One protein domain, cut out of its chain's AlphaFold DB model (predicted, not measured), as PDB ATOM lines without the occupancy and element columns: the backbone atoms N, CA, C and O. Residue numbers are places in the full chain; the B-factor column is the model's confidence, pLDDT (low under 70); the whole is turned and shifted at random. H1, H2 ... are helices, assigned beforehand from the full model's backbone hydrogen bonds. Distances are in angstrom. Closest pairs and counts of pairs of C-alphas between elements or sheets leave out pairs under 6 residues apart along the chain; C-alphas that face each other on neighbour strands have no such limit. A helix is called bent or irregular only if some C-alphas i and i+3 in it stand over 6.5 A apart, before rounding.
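Overview. This is residues 22 to 173 of the 615 residues of the protein "GFO_IDH_MocA domain-containing protein" of Colwellia sp. (UniProt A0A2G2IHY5). Four long helices make a flat up-and-down bundle, with H3 through the middle, H1 and H2 over one side of it and H5 along the other side. The short H4 is wedged aslant between residues 115 to 122 of H3 and residues 151 to 159 of H5, and residues 55 to 61, at the turn from H1 into H2, stick out. The printed part has 152 residues with five named helices, H1 to H5 in chain order, and no named strand; the class is all helix. It is only just compact, close to loose, with a radius of gyration of the C-alphas of 17.5 A and spans of 56 by 40 by 20 A.

Arrangement. H2, residues 59 to 94, is a hub, and so is H3, residues 103 to 125, each touching three helices. H2 and H3 form a helical hairpin, opposite ways at a shallow tilt of 32 degrees; their closest C-alphas, of Ser 80 and Val 113, are 6.1 A apart. H1, residues 26 to 53, forms a hairpin with H2 at a shallow tilt of 31 degrees, touching it with residues 36 to 43 alone; the closest C-alphas, of Ile 43 and Ser 69, are 6.7 A apart. H1 touches H3 the same way at a shallow tilt of 16 degrees, closest at C-alphas 44 and 123, 4.7 A apart. H4, residues 129 to 136, touches H3 at a steep tilt of 63 degrees, with C-alphas 122 and 129 closest at 5.1 A. H5, residues 148 to 172, touches H4 at a steep tilt of 66 degrees, with C-alphas 136 and 158 closest at 4.3 A. H5 touches H2 with residues 161 to 168 alone, closest at C-alphas 88 and 164, 6.1 A apart. H3 and H5 are close but not clearly touching, and H1 is apart from H4 and H5. Every O i to N i+4 pair is within hydrogen-bond range in H4 and H5; H1 has 21 of 24, H2 29 of 32 and H3 15 of 19.

Along the chain. H2 is 48.6 A long, from C-alpha 59 at (65.673, -24.928, -4.940) to C-alpha 94. H1, 37.3 A, begins at (28.476, -5.250, -11.561). H3 measures 32.3 A and H4 10.4 A. H5, 36.0 A, ends at (14.697, -17.972, -19.009). H1 is irregular, with C-alphas 44 and 47 7.1 A apart; H2 and H3 only just are, with 6.7 A between C-alphas 88 and 91 and 7.0 A between C-alphas 108 and 111.

Size, cuts and confidence. The C-alphas farthest apart, of Pro 58 and Ile 173, are 57.7 A apart. The printed part has no cut, and the link from H4 to H5, 11 residues, is long. Mean pLDDT of the printed part is 79.0; 33 residues are under 70, among them 48 to 57 and 92 to 105.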
ATOM      1  N   SER A  22      21.168  -7.044  -3.920       54.84
ATOM      2  CA  SER A  22      22.251  -6.537  -3.075       54.84
ATOM      3  C   SER A  22      23.029  -5.511  -3.895       54.84
ATOM      4  O   SER A  22      23.389  -5.820  -5.033       54.84
ATOM      5  N   ASP A  23      23.281  -4.327  -3.344       50.22
ATOM      6  CA  ASP A  23      23.861  -3.158  -4.025       50.22
ATOM      7  C   ASP A  23      25.369  -3.335  -4.339       50.22
ATOM      8  O   ASP A  23      26.228  -2.543  -3.964       50.22
ATOM      9  N   ILE A  24      25.723  -4.442  -4.997       59.62
ATOM     10  CA  ILE A  24      27.067  -4.750  -5.480       59.62
ATOM     11  C   ILE A  24      27.117  -4.323  -6.943       59.62
ATOM     12  O   ILE A  24      26.442  -4.888  -7.806       59.62
ATOM     13  N   HIS A  25      27.918  -3.300  -7.227       62.59
ATOM     14  CA  HIS A  25      28.087  -2.787  -8.581       62.59
ATOM     15  C   HIS A  25      28.701  -3.874  -9.486       62.59
ATOM     16  O   HIS A  25      29.765  -4.404  -9.168       62.59
ATOM     17  N   ALA A  26      28.073  -4.171 -10.635       65.25
ATOM     18  CA  ALA A  26      28.476  -5.250 -11.561       65.25
ATOM     19  C   ALA A  26      29.974  -5.223 -11.928       65.25
ATOM     20  O   ALA A  26      30.640  -6.255 -11.957       65.25
ATOM     21  N   ARG A  27      30.517  -4.010 -12.079       72.25
ATOM     22  CA  ARG A  27      31.946  -3.711 -12.255       72.25
ATOM     23  C   ARG A  27      32.890  -4.460 -11.296       72.25
ATOM     24  O   ARG A  27      33.970  -4.859 -11.714       72.25
ATOM     25  N   HIS A  28      32.536  -4.633 -10.021       76.81
ATOM     26  CA  HIS A  28      33.415  -5.315  -9.055       76.81
ATOM     27  C   HIS A  28      33.531  -6.807  -9.349       76.81
ATOM     28  O   HIS A  28      34.623  -7.370  -9.316       76.81
ATOM     29  N   SER A  29      32.406  -7.424  -9.685       72.62
ATOM     30  CA  SER A  29      32.341  -8.838 -10.007       72.62
ATOM     31  C   SER A  29      32.980  -9.131 -11.375       72.62
ATOM     32  O   SER A  29      33.690 -10.122 -11.515       72.62
ATOM     33  N   GLU A  30      32.845  -8.223 -12.351       77.69
ATOM     34  CA  GLU A  30      33.581  -8.275 -13.627       77.69
ATOM     35  C   GLU A  30      35.103  -8.223 -13.426       77.69
ATOM     36  O   GLU A  30      35.826  -9.044 -13.989       77.69
ATOM     37  N   TYR A  31      35.604  -7.301 -12.594       83.31
ATOM     38  CA  TYR A  31      37.038  -7.229 -12.294       83.31
ATOM     39  C   TYR A  31      37.557  -8.470 -11.585       83.31
ATOM     40  O   TYR A  31      38.656  -8.929 -11.887       83.31
ATOM     41  N   TYR A  32      36.771  -9.023 -10.670       84.50
ATOM     42  CA  TYR A  32      37.117 -10.258  -9.985       84.50
ATOM     43  C   TYR A  32      37.204 -11.447 -10.960       84.50
ATOM     44  O   TYR A  32      38.187 -12.183 -10.933       84.50
ATOM     45  N   LEU A  33      36.252 -11.586 -11.888       82.19
ATOM     46  CA  LEU A  33      36.278 -12.645 -12.905       82.19
ATOM     47  C   LEU A  33      37.453 -12.489 -13.877       82.19
ATOM     48  O   LEU A  33      38.110 -13.474 -14.208       82.19
ATOM     49  N   LEU A  34      37.755 -11.258 -14.301       85.88
ATOM     50  CA  LEU A  34      38.923 -10.969 -15.136       85.88
ATOM     51  C   LEU A  34      40.236 -11.274 -14.408       85.88
ATOM     52  O   LEU A  34      41.160 -11.805 -15.021       85.88
ATOM     53  N   LEU A  35      40.314 -10.972 -13.110       88.56
ATOM     54  CA  LEU A  35      41.471 -11.297 -12.282       88.56
ATOM     55  C   LEU A  35      41.660 -12.814 -12.174       88.56
ATOM     56  O   LEU A  35      42.766 -13.296 -12.395       88.56
ATOM     57  N   ILE A  36      40.592 -13.563 -11.886       87.88
ATOM     58  CA  ILE A  36      40.630 -15.030 -11.828       87.88
ATOM     59  C   ILE A  36      41.070 -15.614 -13.166       87.88
ATOM     60  O   ILE A  36      41.981 -16.438 -13.204       87.88
ATOM     61  N   PHE A  37      40.483 -15.146 -14.266       88.81
ATOM     62  CA  PHE A  37      40.857 -15.591 -15.601       88.81
ATOM     63  C   PHE A  37      42.342 -15.327 -15.889       88.81
ATOM     64  O   PHE A  37      43.061 -16.231 -16.318       88.81
ATOM     65  N   ALA A  38      42.833 -14.118 -15.597       89.12
ATOM     66  CA  ALA A  38      44.238 -13.764 -15.777       89.12
ATOM     67  C   ALA A  38      45.174 -14.623 -14.909       89.12
ATOM     68  O   ALA A  38      46.229 -15.043 -15.382       89.12
ATOM     69  N   LEU A  39      44.782 -14.930 -13.667       88.94
ATOM     70  CA  LEU A  39      45.527 -15.830 -12.785       88.94
ATOM     71  C   LEU A  39      45.577 -17.254 -13.344       88.94
ATOM     72  O   LEU A  39      46.642 -17.861 -13.337       88.94
ATOM     73  N   SER A  40      44.472 -17.778 -13.871       89.44
ATOM     74  CA  SER A  40      44.429 -19.113 -14.480       89.44
ATOM     75  C   SER A  40      45.288 -19.216 -15.736       89.44
ATOM     76  O   SER A  40      46.021 -20.192 -15.889       89.44
ATOM     77  N   VAL A  41      45.263 -18.194 -16.596       88.88
ATOM     78  CA  VAL A  41      46.169 -18.096 -17.751       88.88
ATOM     79  C   VAL A  41      47.625 -18.025 -17.281       88.88
ATOM     80  O   VAL A  41      48.480 -18.736 -17.806       88.88
ATOM     81  N   GLY A  42      47.907 -17.217 -16.257       85.75
ATOM     82  CA  GLY A  42      49.233 -17.114 -15.651       85.75
ATOM     83  C   GLY A  42      49.737 -18.454 -15.114       85.75
ATOM     84  O   GLY A  42      50.854 -18.842 -15.429       85.75
ATOM     85  N   ILE A  43      48.907 -19.190 -14.368       85.88
ATOM     86  CA  ILE A  43      49.223 -20.528 -13.837       85.88
ATOM     87  C   ILE A  43      49.490 -21.523 -14.972       85.88
ATOM     88  O   ILE A  43      50.425 -22.314 -14.873       85.88
ATOM     89  N   TYR A  44      48.716 -21.464 -16.058       86.75
ATOM     90  CA  TYR A  44      48.903 -22.332 -17.219       86.75
ATOM     91  C   TYR A  44      50.249 -22.111 -17.919       86.75
ATOM     92  O   TYR A  44      50.947 -23.078 -18.212       86.75
ATOM     93  N   TYR A  45      50.651 -20.855 -18.134       85.12
ATOM     94  CA  TYR A  45      51.926 -20.528 -18.787       85.12
ATOM     95  C   TYR A  45      53.127 -20.471 -17.830       85.12
ATOM     96  O   TYR A  45      54.271 -20.355 -18.283       85.12
ATOM     97  N   LEU A  46      52.909 -20.569 -16.514       80.88
ATOM     98  CA  LEU A  46      53.972 -20.500 -15.512       80.88
ATOM     99  C   LEU A  46      55.048 -21.586 -15.693       80.88
ATOM    100  O   LEU A  46      56.216 -21.228 -15.629       80.88
ATOM    101  N   PRO A  47      54.732 -22.874 -15.950       72.94
ATOM    102  CA  PRO A  47      55.757 -23.903 -16.140       72.94
ATOM    103  C   PRO A  47      56.652 -23.627 -17.353       72.94
ATOM    104  O   PRO A  47      57.870 -23.721 -17.251       72.94
ATOM    105  N   VAL A  48      56.047 -23.199 -18.468       69.69
ATOM    106  CA  VAL A  48      56.748 -22.888 -19.725       69.69
ATOM    107  C   VAL A  48      57.670 -21.680 -19.554       69.69
ATOM    108  O   VAL A  48      58.829 -21.706 -19.949       69.69
ATOM    109  N   THR A  49      57.179 -20.626 -18.902       68.25
ATOM    110  CA  THR A  49      57.971 -19.413 -18.634       68.25
ATOM    111  C   THR A  49      59.005 -19.612 -17.523       68.25
ATOM    112  O   THR A  49      60.037 -18.940 -17.514       68.25
ATOM    113  N   ALA A  50      58.772 -20.542 -16.593       66.38
ATOM    114  CA  ALA A  50      59.691 -20.825 -15.501       66.38
ATOM    115  C   ALA A  50      60.924 -21.620 -15.924       66.38
ATOM    116  O   ALA A  50      62.006 -21.360 -15.400       66.38
ATOM    117  N   GLU A  51      60.806 -22.534 -16.884       65.12
ATOM    118  CA  GLU A  51      61.983 -23.215 -17.435       65.12
ATOM    119  C   GLU A  51      62.936 -22.234 -18.141       65.12
ATOM    120  O   GLU A  51      64.154 -22.365 -18.018       65.12
ATOM    121  N   GLU A  52      62.402 -21.194 -18.790       65.44
ATOM    122  CA  GLU A  52      63.202 -20.186 -19.500       65.44
ATOM    123  C   GLU A  52      63.768 -19.085 -18.584       65.44
ATOM    124  O   GLU A  52      64.926 -18.690 -18.734       65.44
ATOM    125  N   ILE A  53      62.986 -18.581 -17.622       63.81
ATOM    126  CA  ILE A  53      63.346 -17.398 -16.810       63.81
ATOM    127  C   ILE A  53      63.943 -17.788 -15.447       63.81
ATOM    128  O   ILE A  53      64.788 -17.074 -14.902       63.81
ATOM    129  N   PHE A  54      63.528 -18.924 -14.881       62.59
ATOM    130  CA  PHE A  54      63.784 -19.285 -13.484       62.59
ATOM    131  C   PHE A  54      64.787 -20.431 -13.289       62.59
ATOM    132  O   PHE A  54      64.961 -20.905 -12.163       62.59
ATOM    133  N   SER A  55      65.536 -20.806 -14.329       63.03
ATOM    134  CA  SER A  55      66.640 -21.783 -14.254       63.03
ATOM    135  C   SER A  55      67.752 -21.417 -13.246       63.03
ATOM    136  O   SER A  55      68.589 -22.255 -12.919       63.03
ATOM    137  N   SER A  56      67.740 -20.189 -12.708       63.38
ATOM    138  CA  SER A  56      68.679 -19.659 -11.707       63.38
ATOM    139  C   SER A  56      68.113 -19.527 -10.279       63.38
ATOM    140  O   SER A  56      68.817 -19.051  -9.386       63.38
ATOM    141  N   LEU A  57      66.859 -19.928 -10.023       67.75
ATOM    142  CA  LEU A  57      66.248 -19.780  -8.698       67.75
ATOM    143  C   LEU A  57      66.752 -20.818  -7.673       67.75
ATOM    144  O   LEU A  57      66.937 -21.989  -8.008       67.75
ATOM    145  N   PRO A  58      66.887 -20.441  -6.384       76.81
ATOM    146  CA  PRO A  58      67.176 -21.387  -5.310       76.81
ATOM    147  C   PRO A  58      66.110 -22.488  -5.218       76.81
ATOM    148  O   PRO A  58      64.913 -22.202  -5.229       76.81
ATOM    149  N   TYR A  59      66.539 -23.738  -5.024       75.44
ATOM    150  CA  TYR A  59      65.673 -24.928  -4.940       75.44
ATOM    151  C   TYR A  59      64.520 -24.803  -3.921       75.44
ATOM    152  O   TYR A  59      63.418 -25.295  -4.144       75.44
ATOM    153  N   GLY A  60      64.735 -24.092  -2.809       75.94
ATOM    154  CA  GLY A  60      63.670 -23.830  -1.833       75.94
ATOM    155  C   GLY A  60      62.541 -22.947  -2.379       75.94
ATOM    156  O   GLY A  60      61.379 -23.139  -2.021       75.94
ATOM    157  N   LEU A  61      62.857 -22.011  -3.279       75.94
ATOM    158  CA  LEU A  61      61.880 -21.094  -3.861       75.94
ATOM    159  C   LEU A  61      61.061 -21.763  -4.974       75.94
ATOM    160  O   LEU A  61      59.868 -21.493  -5.088       75.94
ATOM    161  N   SER A  62      61.650 -22.692  -5.736       72.62
ATOM    162  CA  SER A  62      60.916 -23.478  -6.738       72.62
ATOM    163  C   SER A  62      59.908 -24.437  -6.095       72.62
ATOM    164  O   SER A  62      58.771 -24.531  -6.560       72.62
ATOM    165  N   ILE A  63      60.266 -25.077  -4.973       76.81
ATOM    166  CA  ILE A  63      59.327 -25.893  -4.186       76.81
ATOM    167  C   ILE A  63      58.183 -25.032  -3.637       76.81
ATOM    168  O   ILE A  63      57.018 -25.423  -3.744       76.81
ATOM    169  N   ALA A  64      58.493 -23.857  -3.080       79.62
ATOM    170  CA  ALA A  64      57.480 -22.943  -2.557       79.62
ATOM    171  C   ALA A  64      56.510 -22.476  -3.657       79.62
ATOM    172  O   ALA A  64      55.297 -22.517  -3.462       79.62
ATOM    173  N   LEU A  65      57.020 -22.110  -4.838       78.00
ATOM    174  CA  LEU A  65      56.199 -21.722  -5.991       78.00
ATOM    175  C   LEU A  65      55.327 -22.872  -6.507       78.00
ATOM    176  O   LEU A  65      54.150 -22.661  -6.797       78.00
ATOM    177  N   ALA A  66      55.857 -24.096  -6.567       77.00
ATOM    178  CA  ALA A  66      55.082 -25.274  -6.957       77.00
ATOM    179  C   ALA A  66      53.946 -25.571  -5.961       77.00
ATOM    180  O   ALA A  66      52.835 -25.920  -6.366       77.00
ATOM    181  N   PHE A  67      54.201 -25.402  -4.662       82.06
ATOM    182  CA  PHE A  67      53.184 -25.557  -3.623       82.06
ATOM    183  C   PHE A  67      52.103 -24.467  -3.703       82.06
ATOM    184  O   PHE A  67      50.910 -24.776  -3.648       82.06
ATOM    185  N   ILE A  68      52.504 -23.206  -3.894       82.62
ATOM    186  CA  ILE A  68      51.584 -22.073  -4.073       82.62
ATOM    187  C   ILE A  68      50.722 -22.277  -5.322       82.62
ATOM    188  O   ILE A  68      49.505 -22.149  -5.240       82.62
ATOM    189  N   SER A  69      51.322 -22.673  -6.447       80.12
ATOM    190  CA  SER A  69      50.607 -22.944  -7.700       80.12
ATOM    191  C   SER A  69      49.559 -24.049  -7.537       80.12
ATOM    192  O   SER A  69      48.401 -23.858  -7.899       80.12
ATOM    193  N   LYS A  70      49.907 -25.172  -6.888       82.50
ATOM    194  CA  LYS A  70      48.946 -26.253  -6.594       82.50
ATOM    195  C   LYS A  70      47.807 -25.805  -5.678       82.50
ATOM    196  O   LYS A  70      46.663 -26.201  -5.886       82.50
ATOM    197  N   THR A  71      48.118 -24.986  -4.675       85.06
ATOM    198  CA  THR A  71      47.121 -24.457  -3.733       85.06
ATOM    199  C   THR A  71      46.166 -23.490  -4.436       85.06
ATOM    200  O   THR A  71      44.953 -23.596  -4.268       85.06
ATOM    201  N   LEU A  72      46.699 -22.595  -5.273       85.25
ATOM    202  CA  LEU A  72      45.912 -21.672  -6.091       85.25
ATOM    203  C   LEU A  72      45.055 -22.416  -7.116       85.25
ATOM    204  O   LEU A  72      43.879 -22.097  -7.253       85.25
ATOM    205  N   PHE A  73      45.597 -23.439  -7.780       88.25
ATOM    206  CA  PHE A  73      44.827 -24.300  -8.678       88.25
ATOM    207  C   PHE A  73      43.610 -24.901  -7.966       88.25
ATOM    208  O   PHE A  73      42.493 -24.767  -8.461       88.25
ATOM    209  N   LEU A  74      43.812 -25.524  -6.798       87.31
ATOM    210  CA  LEU A  74      42.731 -26.171  -6.054       87.31
ATOM    211  C   LEU A  74      41.658 -25.164  -5.621       87.31
ATOM    212  O   LEU A  74      40.467 -25.447  -5.727       87.31
ATOM    213  N   LEU A  75      42.074 -23.985  -5.159       90.00
ATOM    214  CA  LEU A  75      41.153 -22.926  -4.758       90.00
ATOM    215  C   LEU A  75      40.317 -22.443  -5.951       90.00
ATOM    216  O   LEU A  75      39.091 -22.455  -5.876       90.00
ATOM    217  N   LEU A  76      40.966 -22.106  -7.068       89.19
ATOM    218  CA  LEU A  76      40.299 -21.549  -8.245       89.19
ATOM    219  C   LEU A  76      39.418 -22.579  -8.972       89.19
ATOM    220  O   LEU A  76      38.362 -22.226  -9.505       89.19
ATOM    221  N   ILE A  77      39.800 -23.864  -8.995       88.50
ATOM    222  CA  ILE A  77      38.972 -24.905  -9.623       88.50
ATOM    223  C   ILE A  77      37.715 -25.186  -8.792       88.50
ATOM    224  O   ILE A  77      36.626 -25.288  -9.349       88.50
ATOM    225  N   ILE A  78      37.832 -25.234  -7.459       89.25
ATOM    226  CA  ILE A  78      36.670 -25.385  -6.573       89.25
ATOM    227  C   ILE A  78      35.758 -24.167  -6.698       89.25
ATOM    228  O   ILE A  78      34.550 -24.320  -6.856       89.25
ATOM    229  N   GLU A  79      36.327 -22.965  -6.667       86.75
ATOM    230  CA  GLU A  79      35.585 -21.710  -6.768       86.75
ATOM    231  C   GLU A  79      34.830 -21.591  -8.096       86.75
ATOM    232  O   GLU A  79      33.643 -21.273  -8.105       86.75
ATOM    233  N   SER A  80      35.468 -21.932  -9.218       87.12
ATOM    234  CA  SER A  80      34.832 -21.902 -10.542       87.12
ATOM    235  C   SER A  80      33.755 -22.980 -10.726       87.12
ATOM    236  O   SER A  80      32.730 -22.711 -11.358       87.12
ATOM    237  N   ILE A  81      33.932 -24.182 -10.163       86.62
ATOM    238  CA  ILE A  81      32.888 -25.223 -10.136       86.62
ATOM    239  C   ILE A  81      31.715 -24.767  -9.262       86.62
ATOM    240  O   ILE A  81      30.558 -24.875  -9.669       86.62
ATOM    241  N   MET A  82      31.996 -24.208  -8.083       85.06
ATOM    242  CA  MET A  82      30.971 -23.650  -7.204       85.06
ATOM    243  C   MET A  82      30.201 -22.524  -7.884       85.06
ATOM    244  O   MET A  82      28.984 -22.474  -7.745       85.06
ATOM    245  N   TRP A  83      30.870 -21.687  -8.678       82.31
ATOM    246  CA  TRP A  83      30.228 -20.675  -9.514       82.31
ATOM    247  C   TRP A  83      29.198 -21.303 -10.463       82.31
ATOM    248  O   TRP A  83      28.042 -20.881 -10.483       82.31
ATOM    249  N   MET A  84      29.577 -22.372 -11.173       81.00
ATOM    250  CA  MET A  84      28.670 -23.108 -12.059       81.00
ATOM    251  C   MET A  84      27.456 -23.671 -11.318       81.00
ATOM    252  O   MET A  84      26.320 -23.422 -11.711       81.00
ATOM    253  N   PHE A  85      27.669 -24.408 -10.229       80.31
ATOM    254  CA  PHE A  85      26.574 -25.067  -9.510       80.31
ATOM    255  C   PHE A  85      25.692 -24.094  -8.729       80.31
ATOM    256  O   PHE A  85      24.468 -24.241  -8.720       80.31
ATOM    257  N   TYR A  86      26.275 -23.092  -8.078       78.50
ATOM    258  CA  TYR A  86      25.509 -22.131  -7.298       78.50
ATOM    259  C   TYR A  86      24.599 -21.302  -8.204       78.50
ATOM    260  O   TYR A  86      23.391 -21.275  -7.983       78.50
ATOM    261  N   TYR A  87      25.133 -20.698  -9.268       72.69
ATOM    262  CA  TYR A  87      24.335 -19.809 -10.113       72.69
ATOM    263  C   TYR A  87      23.387 -20.543 -11.065       72.69
ATOM    264  O   TYR A  87      22.320 -19.998 -11.351       72.69
ATOM    265  N   MET A  88      23.727 -21.760 -11.513       73.12
ATOM    266  CA  MET A  88      22.885 -22.526 -12.445       73.12
ATOM    267  C   MET A  88      21.912 -23.487 -11.758       73.12
ATOM    268  O   MET A  88      20.915 -23.870 -12.362       73.12
ATOM    269  N   LEU A  89      22.167 -23.918 -10.523       73.81
ATOM    270  CA  LEU A  89      21.311 -24.902  -9.852       73.81
ATOM    271  C   LEU A  89      20.789 -24.387  -8.515       73.81
ATOM    272  O   LEU A  89      19.578 -24.294  -8.311       73.81
ATOM    273  N   LEU A  90      21.695 -24.051  -7.599       71.31
ATOM    274  CA  LEU A  90      21.341 -23.785  -6.207       71.31
ATOM    275  C   LEU A  90      20.517 -22.499  -6.051       71.31
ATOM    276  O   LEU A  90      19.561 -22.452  -5.281       71.31
ATOM    277  N   ARG A  91      20.844 -21.470  -6.836       70.25
ATOM    278  CA  ARG A  91      20.185 -20.161  -6.835       70.25
ATOM    279  C   ARG A  91      18.693 -20.256  -7.141       70.25
ATOM    280  O   ARG A  91      17.893 -19.636  -6.446       70.25
ATOM    281  N   VAL A  92      18.320 -21.033  -8.163       65.06
ATOM    282  CA  VAL A  92      16.913 -21.213  -8.572       65.06
ATOM    283  C   VAL A  92      16.095 -21.843  -7.440       65.06
ATOM    284  O   VAL A  92      14.910 -21.542  -7.295       65.06
ATOM    285  N   LEU A  93      16.731 -22.686  -6.623       64.50
ATOM    286  CA  LEU A  93      16.087 -23.429  -5.544       64.50
ATOM    287  C   LEU A  93      16.048 -22.666  -4.212       64.50
ATOM    288  O   LEU A  93      15.053 -22.773  -3.500       64.50
ATOM    289  N   ILE A  94      17.100 -21.916  -3.864       63.97
ATOM    290  CA  ILE A  94      17.273 -21.348  -2.513       63.97
ATOM    291  C   ILE A  94      17.023 -19.831  -2.469       63.97
ATOM    292  O   ILE A  94      16.458 -19.332  -1.500       63.97
ATOM    293  N   GLU A  95      17.377 -19.083  -3.519       62.44
ATOM    294  CA  GLU A  95      17.452 -17.612  -3.478       62.44
ATOM    295  C   GLU A  95      16.693 -16.954  -4.638       62.44
ATOM    296  O   GLU A  95      17.205 -16.109  -5.371       62.44
ATOM    297  N   LYS A  96      15.412 -17.304  -4.798       57.25
ATOM    298  CA  LYS A  96      14.555 -16.754  -5.867       57.25
ATOM    299  C   LYS A  96      14.434 -15.214  -5.841       57.25
ATOM    300  O   LYS A  96      14.144 -14.609  -6.874       57.25
ATOM    301  N   HIS A  97      14.663 -14.587  -4.681       52.78
ATOM    302  CA  HIS A  97      14.389 -13.168  -4.407       52.78
ATOM    303  C   HIS A  97      15.626 -12.302  -4.099       52.78
ATOM    304  O   HIS A  97      15.482 -11.094  -3.930       52.78
ATOM    305  N   LEU A  98      16.828 -12.881  -4.040       53.12
ATOM    306  CA  LEU A  98      18.083 -12.165  -3.791       53.12
ATOM    307  C   LEU A  98      19.038 -12.500  -4.934       53.12
ATOM    308  O   LEU A  98      19.304 -13.667  -5.199       53.12
ATOM    309  N   SER A  99      19.524 -11.500  -5.670       54.41
ATOM    310  CA  SER A  99      20.511 -11.774  -6.716       54.41
ATOM    311  C   SER A  99      21.512 -10.654  -6.914       54.41
ATOM    312  O   SER A  99      21.126  -9.500  -7.088       54.41
ATOM    313  N   ILE A 100      22.787 -11.033  -6.985       56.03
ATOM    314  CA  ILE A 100      23.906 -10.164  -7.369       56.03
ATOM    315  C   ILE A 100      23.887  -9.892  -8.895       56.03
ATOM    316  O   ILE A 100      24.185  -8.776  -9.326       56.03
ATOM    317  N   TYR A 101      23.453 -10.881  -9.694       57.09
ATOM    318  CA  TYR A 101      23.390 -10.850 -11.165       57.09
ATOM    319  C   TYR A 101      22.001 -11.200 -11.719       57.09
ATOM    320  O   TYR A 101      21.322 -12.087 -11.196       57.09
ATOM    321  N   ASN A 102      21.597 -10.581 -12.828       62.44
ATOM    322  CA  ASN A 102      20.467 -11.049 -13.639       62.44
ATOM    323  C   ASN A 102      20.800 -12.428 -14.260       62.44
ATOM    324  O   ASN A 102      21.958 -12.733 -14.531       62.44
ATOM    325  N   GLU A 103      19.799 -13.283 -14.476       67.00
ATOM    326  CA  GLU A 103      19.955 -14.597 -15.127       67.00
ATOM    327  C   GLU A 103      20.635 -14.472 -16.505       67.00
ATOM    328  O   GLU A 103      21.491 -15.285 -16.840       67.00
ATOM    329  N   ALA A 104      20.359 -13.398 -17.254       66.75
ATOM    330  CA  ALA A 104      21.028 -13.113 -18.526       66.75
ATOM    331  C   ALA A 104      22.501 -12.672 -18.378       66.75
ATOM    332  O   ALA A 104      23.325 -12.999 -19.229       66.75
ATOM    333  N   GLU A 105      22.857 -11.961 -17.302       69.00
ATOM    334  CA  GLU A 105      24.240 -11.514 -17.050       69.00
ATOM    335  C   GLU A 105      25.166 -12.712 -16.782       69.00
ATOM    336  O   GLU A 105      26.331 -12.702 -17.175       69.00
ATOM    337  N   TYR A 106      24.635 -13.789 -16.198       73.38
ATOM    338  CA  TYR A 106      25.381 -15.026 -15.987       73.38
ATOM    339  C   TYR A 106      25.802 -15.699 -17.302       73.38
ATOM    340  O   TYR A 106      26.939 -16.150 -17.430       73.38
ATOM    341  N   PHE A 107      24.925 -15.725 -18.312       74.69
ATOM    342  CA  PHE A 107      25.259 -16.294 -19.625       74.69
ATOM    343  C   PHE A 107      26.390 -15.538 -20.329       74.69
ATOM    344  O   PHE A 107      27.139 -16.141 -21.094       74.69
ATOM    345  N   ILE A 108      26.547 -14.243 -20.043       76.69
ATOM    346  CA  ILE A 108      27.654 -13.426 -20.558       76.69
ATOM    347  C   ILE A 108      28.975 -13.802 -19.867       76.69
ATOM    348  O   ILE A 108      30.027 -13.798 -20.500       76.69
ATOM    349  N   VAL A 109      28.926 -14.157 -18.580       78.06
ATOM    350  CA  VAL A 109      30.094 -14.527 -17.762       78.06
ATOM    351  C   VAL A 109      30.516 -15.991 -17.951       78.06
ATOM    352  O   VAL A 109      31.694 -16.323 -17.820       78.06
ATOM    353  N   LEU A 110      29.576 -16.871 -18.293       83.81
ATOM    354  CA  LEU A 110      29.780 -18.312 -18.437       83.81
ATOM    355  C   LEU A 110      31.001 -18.705 -19.303       83.81
ATOM    356  O   LEU A 110      31.762 -19.570 -18.860       83.81
ATOM    357  N   PRO A 111      31.270 -18.088 -20.475       86.50
ATOM    358  CA  PRO A 111      32.465 -18.400 -21.262       86.50
ATOM    359  C   PRO A 111      33.773 -18.180 -20.493       86.50
ATOM    360  O   PRO A 111      34.694 -18.981 -20.618       86.50
ATOM    361  N   PHE A 112      33.850 -17.143 -19.654       84.56
ATOM    362  CA  PHE A 112      35.040 -16.863 -18.849       84.56
ATOM    363  C   PHE A 112      35.249 -17.919 -17.763       84.56
ATOM    364  O   PHE A 112      36.378 -18.356 -17.551       84.56
ATOM    365  N   VAL A 113      34.174 -18.372 -17.114       87.31
ATOM    366  CA  VAL A 113      34.242 -19.432 -16.094       87.31
ATOM    367  C   VAL A 113      34.680 -20.756 -16.727       87.31
ATOM    368  O   VAL A 113      35.567 -21.421 -16.195       87.31
ATOM    369  N   LEU A 114      34.125 -21.113 -17.891       88.50
ATOM    370  CA  LEU A 114      34.509 -22.329 -18.618       88.50
ATOM    371  C   LEU A 114      35.970 -22.278 -19.081       88.50
ATOM    372  O   LEU A 114      36.711 -23.229 -18.855       88.50
ATOM    373  N   LEU A 115      36.415 -21.158 -19.659       89.75
ATOM    374  CA  LEU A 115      37.810 -20.995 -20.077       89.75
ATOM    375  C   LEU A 115      38.776 -21.049 -18.890       89.75
ATOM    376  O   LEU A 115      39.818 -21.691 -18.983       89.75
ATOM    377  N   THR A 116      38.417 -20.434 -17.760       90.31
ATOM    378  CA  THR A 116      39.186 -20.508 -16.506       90.31
ATOM    379  C   THR A 116      39.387 -21.965 -16.085       90.31
ATOM    380  O   THR A 116      40.515 -22.382 -15.828       90.31
ATOM    381  N   GLN A 117      38.319 -22.769 -16.081       90.62
ATOM    382  CA  GLN A 117      38.408 -24.196 -15.770       90.62
ATOM    383  C   GLN A 117      39.271 -24.955 -16.780       90.62
ATOM    384  O   GLN A 117      40.084 -25.779 -16.366       90.62
ATOM    385  N   CYS A 118      39.151 -24.654 -18.077       92.25
ATOM    386  CA  CYS A 118      39.982 -25.276 -19.104       92.25
ATOM    387  C   CYS A 118      41.472 -25.006 -18.872       92.25
ATOM    388  O   CYS A 118      42.252 -25.950 -18.871       92.25
ATOM    389  N   PHE A 119      41.869 -23.754 -18.614       91.31
ATOM    390  CA  PHE A 119      43.268 -23.402 -18.335       91.31
ATOM    391  C   PHE A 119      43.805 -24.073 -17.066       91.31
ATOM    392  O   PHE A 119      44.922 -24.589 -17.061       91.31
ATOM    393  N   LEU A 120      43.004 -24.107 -15.998       90.06
ATOM    394  CA  LEU A 120      43.388 -24.750 -14.742       90.06
ATOM    395  C   LEU A 120      43.565 -26.263 -14.915       90.06
ATOM    396  O   LEU A 120      44.584 -26.815 -14.500       90.06
ATOM    397  N   LEU A 121      42.595 -26.938 -15.536       90.12
ATOM    398  CA  LEU A 121      42.648 -28.380 -15.778       90.12
ATOM    399  C   LEU A 121      43.789 -28.747 -16.728       90.12
ATOM    400  O   LEU A 121      44.514 -29.696 -16.448       90.12
ATOM    401  N   ALA A 122      43.992 -27.974 -17.797       89.62
ATOM    402  CA  ALA A 122      45.087 -28.163 -18.744       89.62
ATOM    403  C   ALA A 122      46.454 -28.056 -18.050       89.62
ATOM    404  O   ALA A 122      47.305 -28.927 -18.215       89.62
ATOM    405  N   SER A 123      46.618 -27.052 -17.180       86.81
ATOM    406  CA  SER A 123      47.826 -26.873 -16.366       86.81
ATOM    407  C   SER A 123      48.072 -28.055 -15.422       86.81
ATOM    408  O   SER A 123      49.186 -28.564 -15.333       86.81
ATOM    409  N   HIS A 124      47.031 -28.529 -14.730       86.12
ATOM    410  CA  HIS A 124      47.161 -29.615 -13.757       86.12
ATOM    411  C   HIS A 124      47.425 -30.981 -14.401       86.12
ATOM    412  O   HIS A 124      48.179 -31.789 -13.862       86.12
ATOM    413  N   LEU A 125      46.787 -31.236 -15.542       86.75
ATOM    414  CA  LEU A 125      46.864 -32.501 -16.269       86.75
ATOM    415  C   LEU A 125      48.030 -32.537 -17.267       86.75
ATOM    416  O   LEU A 125      48.310 -33.596 -17.821       86.75
ATOM    417  N   ASN A 126      48.716 -31.406 -17.460       85.00
ATOM    418  CA  ASN A 126      49.804 -31.223 -18.417       85.00
ATOM    419  C   ASN A 126      49.408 -31.616 -19.854       85.00
ATOM    420  O   ASN A 126      50.133 -32.329 -20.549       85.00
ATOM    421  N   ILE A 127      48.223 -31.173 -20.270       88.50
ATOM    422  CA  ILE A 127      47.649 -31.373 -21.607       88.50
ATOM    423  C   ILE A 127      47.243 -30.021 -22.187       88.50
ATOM    424  O   ILE A 127      47.122 -29.041 -21.453       88.50
ATOM    425  N   ASP A 128      47.024 -29.958 -23.499       87.88
ATOM    426  CA  ASP A 128      46.653 -28.696 -24.137       87.88
ATOM    427  C   ASP A 128      45.245 -28.238 -23.717       87.88
ATOM    428  O   ASP A 128      44.318 -29.036 -23.542       87.88
ATOM    429  N   MET A 129      45.066 -26.922 -23.595       89.81
ATOM    430  CA  MET A 129      43.778 -26.307 -23.267       89.81
ATOM    431  C   MET A 129      42.712 -26.661 -24.306       89.81
ATOM    432  O   MET A 129      41.556 -26.888 -23.943       89.81
ATOM    433  N   THR A 130      43.100 -26.770 -25.581       89.00
ATOM    434  CA  THR A 130      42.177 -27.161 -26.654       89.00
ATOM    435  C   THR A 130      41.659 -28.589 -26.472       89.00
ATOM    436  O   THR A 130      40.463 -28.814 -26.645       89.00
ATOM    437  N   GLU A 131      42.503 -29.521 -26.013       90.31
ATOM    438  CA  GLU A 131      42.103 -30.894 -25.698       90.31
ATOM    439  C   GLU A 131      41.101 -30.919 -24.532       90.31
ATOM    440  O   GLU A 131      40.053 -31.562 -24.629       90.31
ATOM    441  N   VAL A 132      41.360 -30.165 -23.456       90.00
ATOM    442  CA  VAL A 132      40.428 -30.038 -22.320       90.00
ATOM    443  C   VAL A 132      39.095 -29.442 -22.755       90.00
ATOM    444  O   VAL A 132      38.041 -29.956 -22.382       90.00
ATOM    445  N   PHE A 133      39.127 -28.371 -23.549       90.88
ATOM    446  CA  PHE A 133      37.922 -27.718 -24.042       90.88
ATOM    447  C   PHE A 133      37.098 -28.665 -24.917       90.88
ATOM    448  O   PHE A 133      35.901 -28.802 -24.674       90.88
ATOM    449  N   SER A 134      37.730 -29.372 -25.862       88.50
ATOM    450  CA  SER A 134      37.080 -30.381 -26.705       88.50
ATOM    451  C   SER A 134      36.424 -31.486 -25.879       88.50
ATOM    452  O   SER A 134      35.264 -31.814 -26.124       88.50
ATOM    453  N   LEU A 135      37.110 -32.003 -24.855       89.56
ATOM    454  CA  LEU A 135      36.541 -33.001 -23.946       89.56
ATOM    455  C   LEU A 135      35.360 -32.443 -23.136       89.56
ATOM    456  O   LEU A 135      34.365 -33.143 -22.956       89.56
ATOM    457  N   LEU A 136      35.427 -31.183 -22.692       88.31
ATOM    458  CA  LEU A 136      34.364 -30.532 -21.918       88.31
ATOM    459  C   LEU A 136      33.092 -30.294 -22.750       88.31
ATOM    460  O   LEU A 136      31.988 -30.331 -22.216       88.31
ATOM    461  N   ILE A 137      33.226 -30.084 -24.060       86.81
ATOM    462  CA  ILE A 137      32.089 -29.974 -24.991       86.81
ATOM    463  C   ILE A 137      31.734 -31.309 -25.668       86.81
ATOM    464  O   ILE A 137      30.901 -31.330 -26.572       86.81
ATOM    465  N   ASN A 138      32.328 -32.422 -25.219       83.31
ATOM    466  CA  ASN A 138      32.121 -33.780 -25.737       83.31
ATOM    467  C   ASN A 138      32.440 -33.962 -27.237       83.31
ATOM    468  O   ASN A 138      31.805 -34.764 -27.923       83.31
ATOM    469  N   ILE A 139      33.444 -33.248 -27.750       84.31
ATOM    470  CA  ILE A 139      33.985 -33.434 -29.101       84.31
ATOM    471  C   ILE A 139      35.247 -34.300 -29.029       84.31
ATOM    472  O   ILE A 139      36.111 -34.106 -28.173       84.31
ATOM    473  N   SER A 140      35.367 -35.265 -29.943       75.31
ATOM    474  CA  SER A 140      36.560 -36.105 -30.062       75.31
ATOM    475  C   SER A 140      37.777 -35.276 -30.480       75.31
ATOM    476  O   SER A 140      37.728 -34.590 -31.500       75.31
ATOM    477  N   TYR A 141      38.872 -35.383 -29.726       77.62
ATOM    478  CA  TYR A 141      40.152 -34.748 -30.041       77.62
ATOM    479  C   TYR A 141      41.128 -35.793 -30.601       77.62
ATOM    480  O   TYR A 141      41.484 -36.755 -29.911       77.62
ATOM    481  N   GLU A 142      41.517 -35.646 -31.868       69.31
ATOM    482  CA  GLU A 142      42.469 -36.553 -32.517       69.31
ATOM    483  C   GLU A 142      43.870 -36.372 -31.909       69.31
ATOM    484  O   GLU A 142      44.342 -35.253 -31.741       69.31
ATOM    485  N   ASN A 143      44.542 -37.480 -31.575       72.62
ATOM    486  CA  ASN A 143      45.880 -37.511 -30.957       72.62
ATOM    487  C   ASN A 143      45.994 -36.900 -29.543       72.62
ATOM    488  O   ASN A 143      47.077 -36.474 -29.145       72.62
ATOM    489  N   GLY A 144      44.907 -36.889 -28.766       76.00
ATOM    490  CA  GLY A 144      44.920 -36.383 -27.389       76.00
ATOM    491  C   GLY A 144      45.793 -37.192 -26.416       76.00
ATOM    492  O   GLY A 144      45.797 -38.427 -26.453       76.00
ATOM    493  N   LEU A 145      46.489 -36.485 -25.522       81.25
ATOM    494  CA  LEU A 145      47.393 -37.030 -24.503       81.25
ATOM    495  C   LEU A 145      46.662 -37.477 -23.223       81.25
ATOM    496  O   LEU A 145      47.255 -38.165 -22.390       81.25
ATOM    497  N   ALA A 146      45.381 -37.128 -23.054       83.75
ATOM    498  CA  ALA A 146      44.606 -37.488 -21.872       83.75
ATOM    499  C   ALA A 146      44.314 -38.999 -21.796       83.75
ATOM    500  O   ALA A 146      43.893 -39.642 -22.770       83.75
ATOM    501  N   ASP A 147      44.475 -39.570 -20.601       86.75
ATOM    502  CA  ASP A 147      44.139 -40.966 -20.332       86.75
ATOM    503  C   ASP A 147      42.614 -41.200 -20.304       86.75
ATOM    504  O   ASP A 147      41.799 -40.275 -20.223       86.75
ATOM    505  N   ASN A 148      42.192 -42.468 -20.369       84.88
ATOM    506  CA  ASN A 148      40.766 -42.816 -20.425       84.88
ATOM    507  C   ASN A 148      39.981 -42.341 -19.189       84.88
ATOM    508  O   ASN A 148      38.794 -42.031 -19.301       84.88
ATOM    509  N   LYS A 149      40.624 -42.268 -18.015       87.25
ATOM    510  CA  LYS A 149      39.986 -41.797 -16.777       87.25
ATOM    511  C   LYS A 149      39.739 -40.291 -16.816       87.25
ATOM    512  O   LYS A 149      38.644 -39.851 -16.476       87.25
ATOM    513  N   THR A 150      40.718 -39.519 -17.276       86.38
ATOM    514  CA  THR A 150      40.621 -38.064 -17.447       86.38
ATOM    515  C   THR A 150      39.578 -37.709 -18.499       86.38
ATOM    516  O   THR A 150      38.726 -36.858 -18.252       86.38
ATOM    517  N   LYS A 151      39.566 -38.429 -19.630       87.12
ATOM    518  CA  LYS A 151      38.544 -38.278 -20.678       87.12
ATOM    519  C   LYS A 151      37.130 -38.491 -20.133       87.12
ATOM    520  O   LYS A 151      36.249 -37.674 -20.387       87.12
ATOM    521  N   LEU A 152      36.925 -39.545 -19.338       86.69
ATOM    522  CA  LEU A 152      35.631 -39.826 -18.711       86.69
ATOM    523  C   LEU A 152      35.220 -38.731 -17.715       86.69
ATOM    524  O   LEU A 152      34.067 -38.309 -17.719       86.69
ATOM    525  N   LEU A 153      36.149 -38.264 -16.873       87.50
ATOM    526  CA  LEU A 153      35.878 -37.256 -15.846       87.50
ATOM    527  C   LEU A 153      35.498 -35.900 -16.455       87.50
ATOM    528  O   LEU A 153      34.477 -35.324 -16.078       87.50
ATOM    529  N   ILE A 154      36.297 -35.406 -17.407       88.88
ATOM    530  CA  ILE A 154      36.045 -34.120 -18.070       88.88
ATOM    531  C   ILE A 154      34.766 -34.202 -18.911       88.88
ATOM    532  O   ILE A 154      33.941 -33.292 -18.848       88.88
ATOM    533  N   GLY A 155      34.543 -35.314 -19.622       87.38
ATOM    534  CA  GLY A 155      33.308 -35.528 -20.378       87.38
ATOM    535  C   GLY A 155      32.061 -35.546 -19.486       87.38
ATOM    536  O   GLY A 155      31.064 -34.889 -19.791       87.38
ATOM    537  N   ALA A 156      32.107 -36.227 -18.334       88.38
ATOM    538  CA  ALA A 156      31.000 -36.242 -17.372       88.38
ATOM    539  C   ALA A 156      30.698 -34.844 -16.797       88.38
ATOM    540  O   ALA A 156      29.529 -34.465 -16.652       88.38
ATOM    541  N   LEU A 157      31.739 -34.054 -16.518       87.12
ATOM    542  CA  LEU A 157      31.598 -32.654 -16.114       87.12
ATOM    543  C   LEU A 157      30.943 -31.820 -17.229       87.12
ATOM    544  O   LEU A 157      29.992 -31.082 -16.975       87.12
ATOM    545  N   GLY A 158      31.378 -32.022 -18.474       87.81
ATOM    546  CA  GLY A 158      30.818 -31.400 -19.673       87.81
ATOM    547  C   GLY A 158      29.332 -31.686 -19.893       87.81
ATOM    548  O   GLY A 158      28.533 -30.772 -20.124       87.81
ATOM    549  N   TYR A 159      28.920 -32.950 -19.744       88.25
ATOM    550  CA  TYR A 159      27.504 -33.337 -19.779       88.25
ATOM    551  C   TYR A 159      26.698 -32.636 -18.687       88.25
ATOM    552  O   TYR A 159      25.618 -32.109 -18.957       88.25
ATOM    553  N   THR A 160      27.239 -32.583 -17.468       85.94
ATOM    554  CA  THR A 160      26.584 -31.920 -16.335       85.94
ATOM    555  C   THR A 160      26.376 -30.431 -16.618       85.94
ATOM    556  O   THR A 160      25.275 -29.913 -16.431       85.94
ATOM    557  N   TYR A 161      27.389 -29.745 -17.152       87.62
ATOM    558  CA  TYR A 161      27.276 -28.339 -17.540       87.62
ATOM    559  C   TYR A 161      26.278 -28.120 -18.667       87.62
ATOM    560  O   TYR A 161      25.475 -27.196 -18.587       87.62
ATOM    561  N   THR A 162      26.264 -28.990 -19.673       85.62
ATOM    562  CA  THR A 162      25.309 -28.904 -20.782       85.62
ATOM    563  C   THR A 162      23.869 -29.012 -20.279       85.62
ATOM    564  O   THR A 162      23.024 -28.192 -20.642       85.62
ATOM    565  N   VAL A 163      23.587 -29.966 -19.385       85.69
ATOM    566  CA  VAL A 163      22.260 -30.122 -18.766       85.69
ATOM    567  C   VAL A 163      21.879 -28.882 -17.959       85.69
ATOM    568  O   VAL A 163      20.764 -28.380 -18.106       85.69
ATOM    569  N   LEU A 164      22.799 -28.347 -17.150       82.88
ATOM    570  CA  LEU A 164      22.563 -27.129 -16.371       82.88
ATOM    571  C   LEU A 164      22.289 -25.917 -17.271       82.88
ATOM    572  O   LEU A 164      21.358 -25.155 -17.007       82.88
ATOM    573  N   ILE A 165      23.055 -25.753 -18.352       82.38
ATOM    574  CA  ILE A 165      22.884 -24.683 -19.343       82.38
ATOM    575  C   ILE A 165      21.505 -24.767 -19.990       82.38
ATOM    576  O   ILE A 165      20.765 -23.785 -19.960       82.38
ATOM    577  N   ILE A 166      21.120 -25.939 -20.498       82.56
ATOM    578  CA  ILE A 166      19.807 -26.151 -21.121       82.56
ATOM    579  C   ILE A 166      18.677 -25.873 -20.121       82.56
ATOM    580  O   ILE A 166      17.732 -25.159 -20.456       82.56
ATOM    581  N   ALA A 167      18.781 -26.375 -18.887       77.81
ATOM    582  CA  ALA A 167      17.772 -26.154 -17.855       77.81
ATOM    583  C   ALA A 167      17.569 -24.658 -17.544       77.81
ATOM    584  O   ALA A 167      16.433 -24.203 -17.412       77.81
ATOM    585  N   ASN A 168      18.648 -23.871 -17.488       75.50
ATOM    586  CA  ASN A 168      18.555 -22.426 -17.251       75.50
ATOM    587  C   ASN A 168      18.034 -21.656 -18.465       75.50
ATOM    588  O   ASN A 168      17.247 -20.731 -18.290       75.50
ATOM    589  N   VAL A 169      18.401 -22.051 -19.690       78.75
ATOM    590  CA  VAL A 169      17.834 -21.455 -20.912       78.75
ATOM    591  C   VAL A 169      16.323 -21.693 -20.979       78.75
ATOM    592  O   VAL A 169      15.582 -20.772 -21.303       78.75
ATOM    593  N   ILE A 170      15.847 -22.892 -20.628       72.94
ATOM    594  CA  ILE A 170      14.408 -23.196 -20.579       72.94
ATOM    595  C   ILE A 170      13.698 -22.328 -19.533       72.94
ATOM    596  O   ILE A 170      12.628 -21.797 -19.818       72.94
ATOM    597  N   ASN A 171      14.296 -22.141 -18.353       65.19
ATOM    598  CA  ASN A 171      13.725 -21.299 -17.296       65.19
ATOM    599  C   ASN A 171      13.719 -19.798 -17.642       65.19
ATOM    600  O   ASN A 171      12.857 -19.071 -17.152       65.19
ATOM    601  N   LEU A 172      14.644 -19.343 -18.494       66.06
ATOM    602  CA  LEU A 172      14.697 -17.972 -19.009       66.06
ATOM    603  C   LEU A 172      13.610 -17.664 -20.043       66.06
ATOM    604  O   LEU A 172      13.281 -16.494 -20.251       66.06
ATOM    605  N   ILE A 173      13.069 -18.682 -20.719       62.50
ATOM    606  CA  ILE A 173      11.943 -18.483 -21.630       62.50
ATOM    607  C   ILE A 173      10.745 -18.125 -20.749       62.50
ATOM    608  O   ILE A 173      10.311 -18.968 -19.958       62.50
TER     609      ILE A 173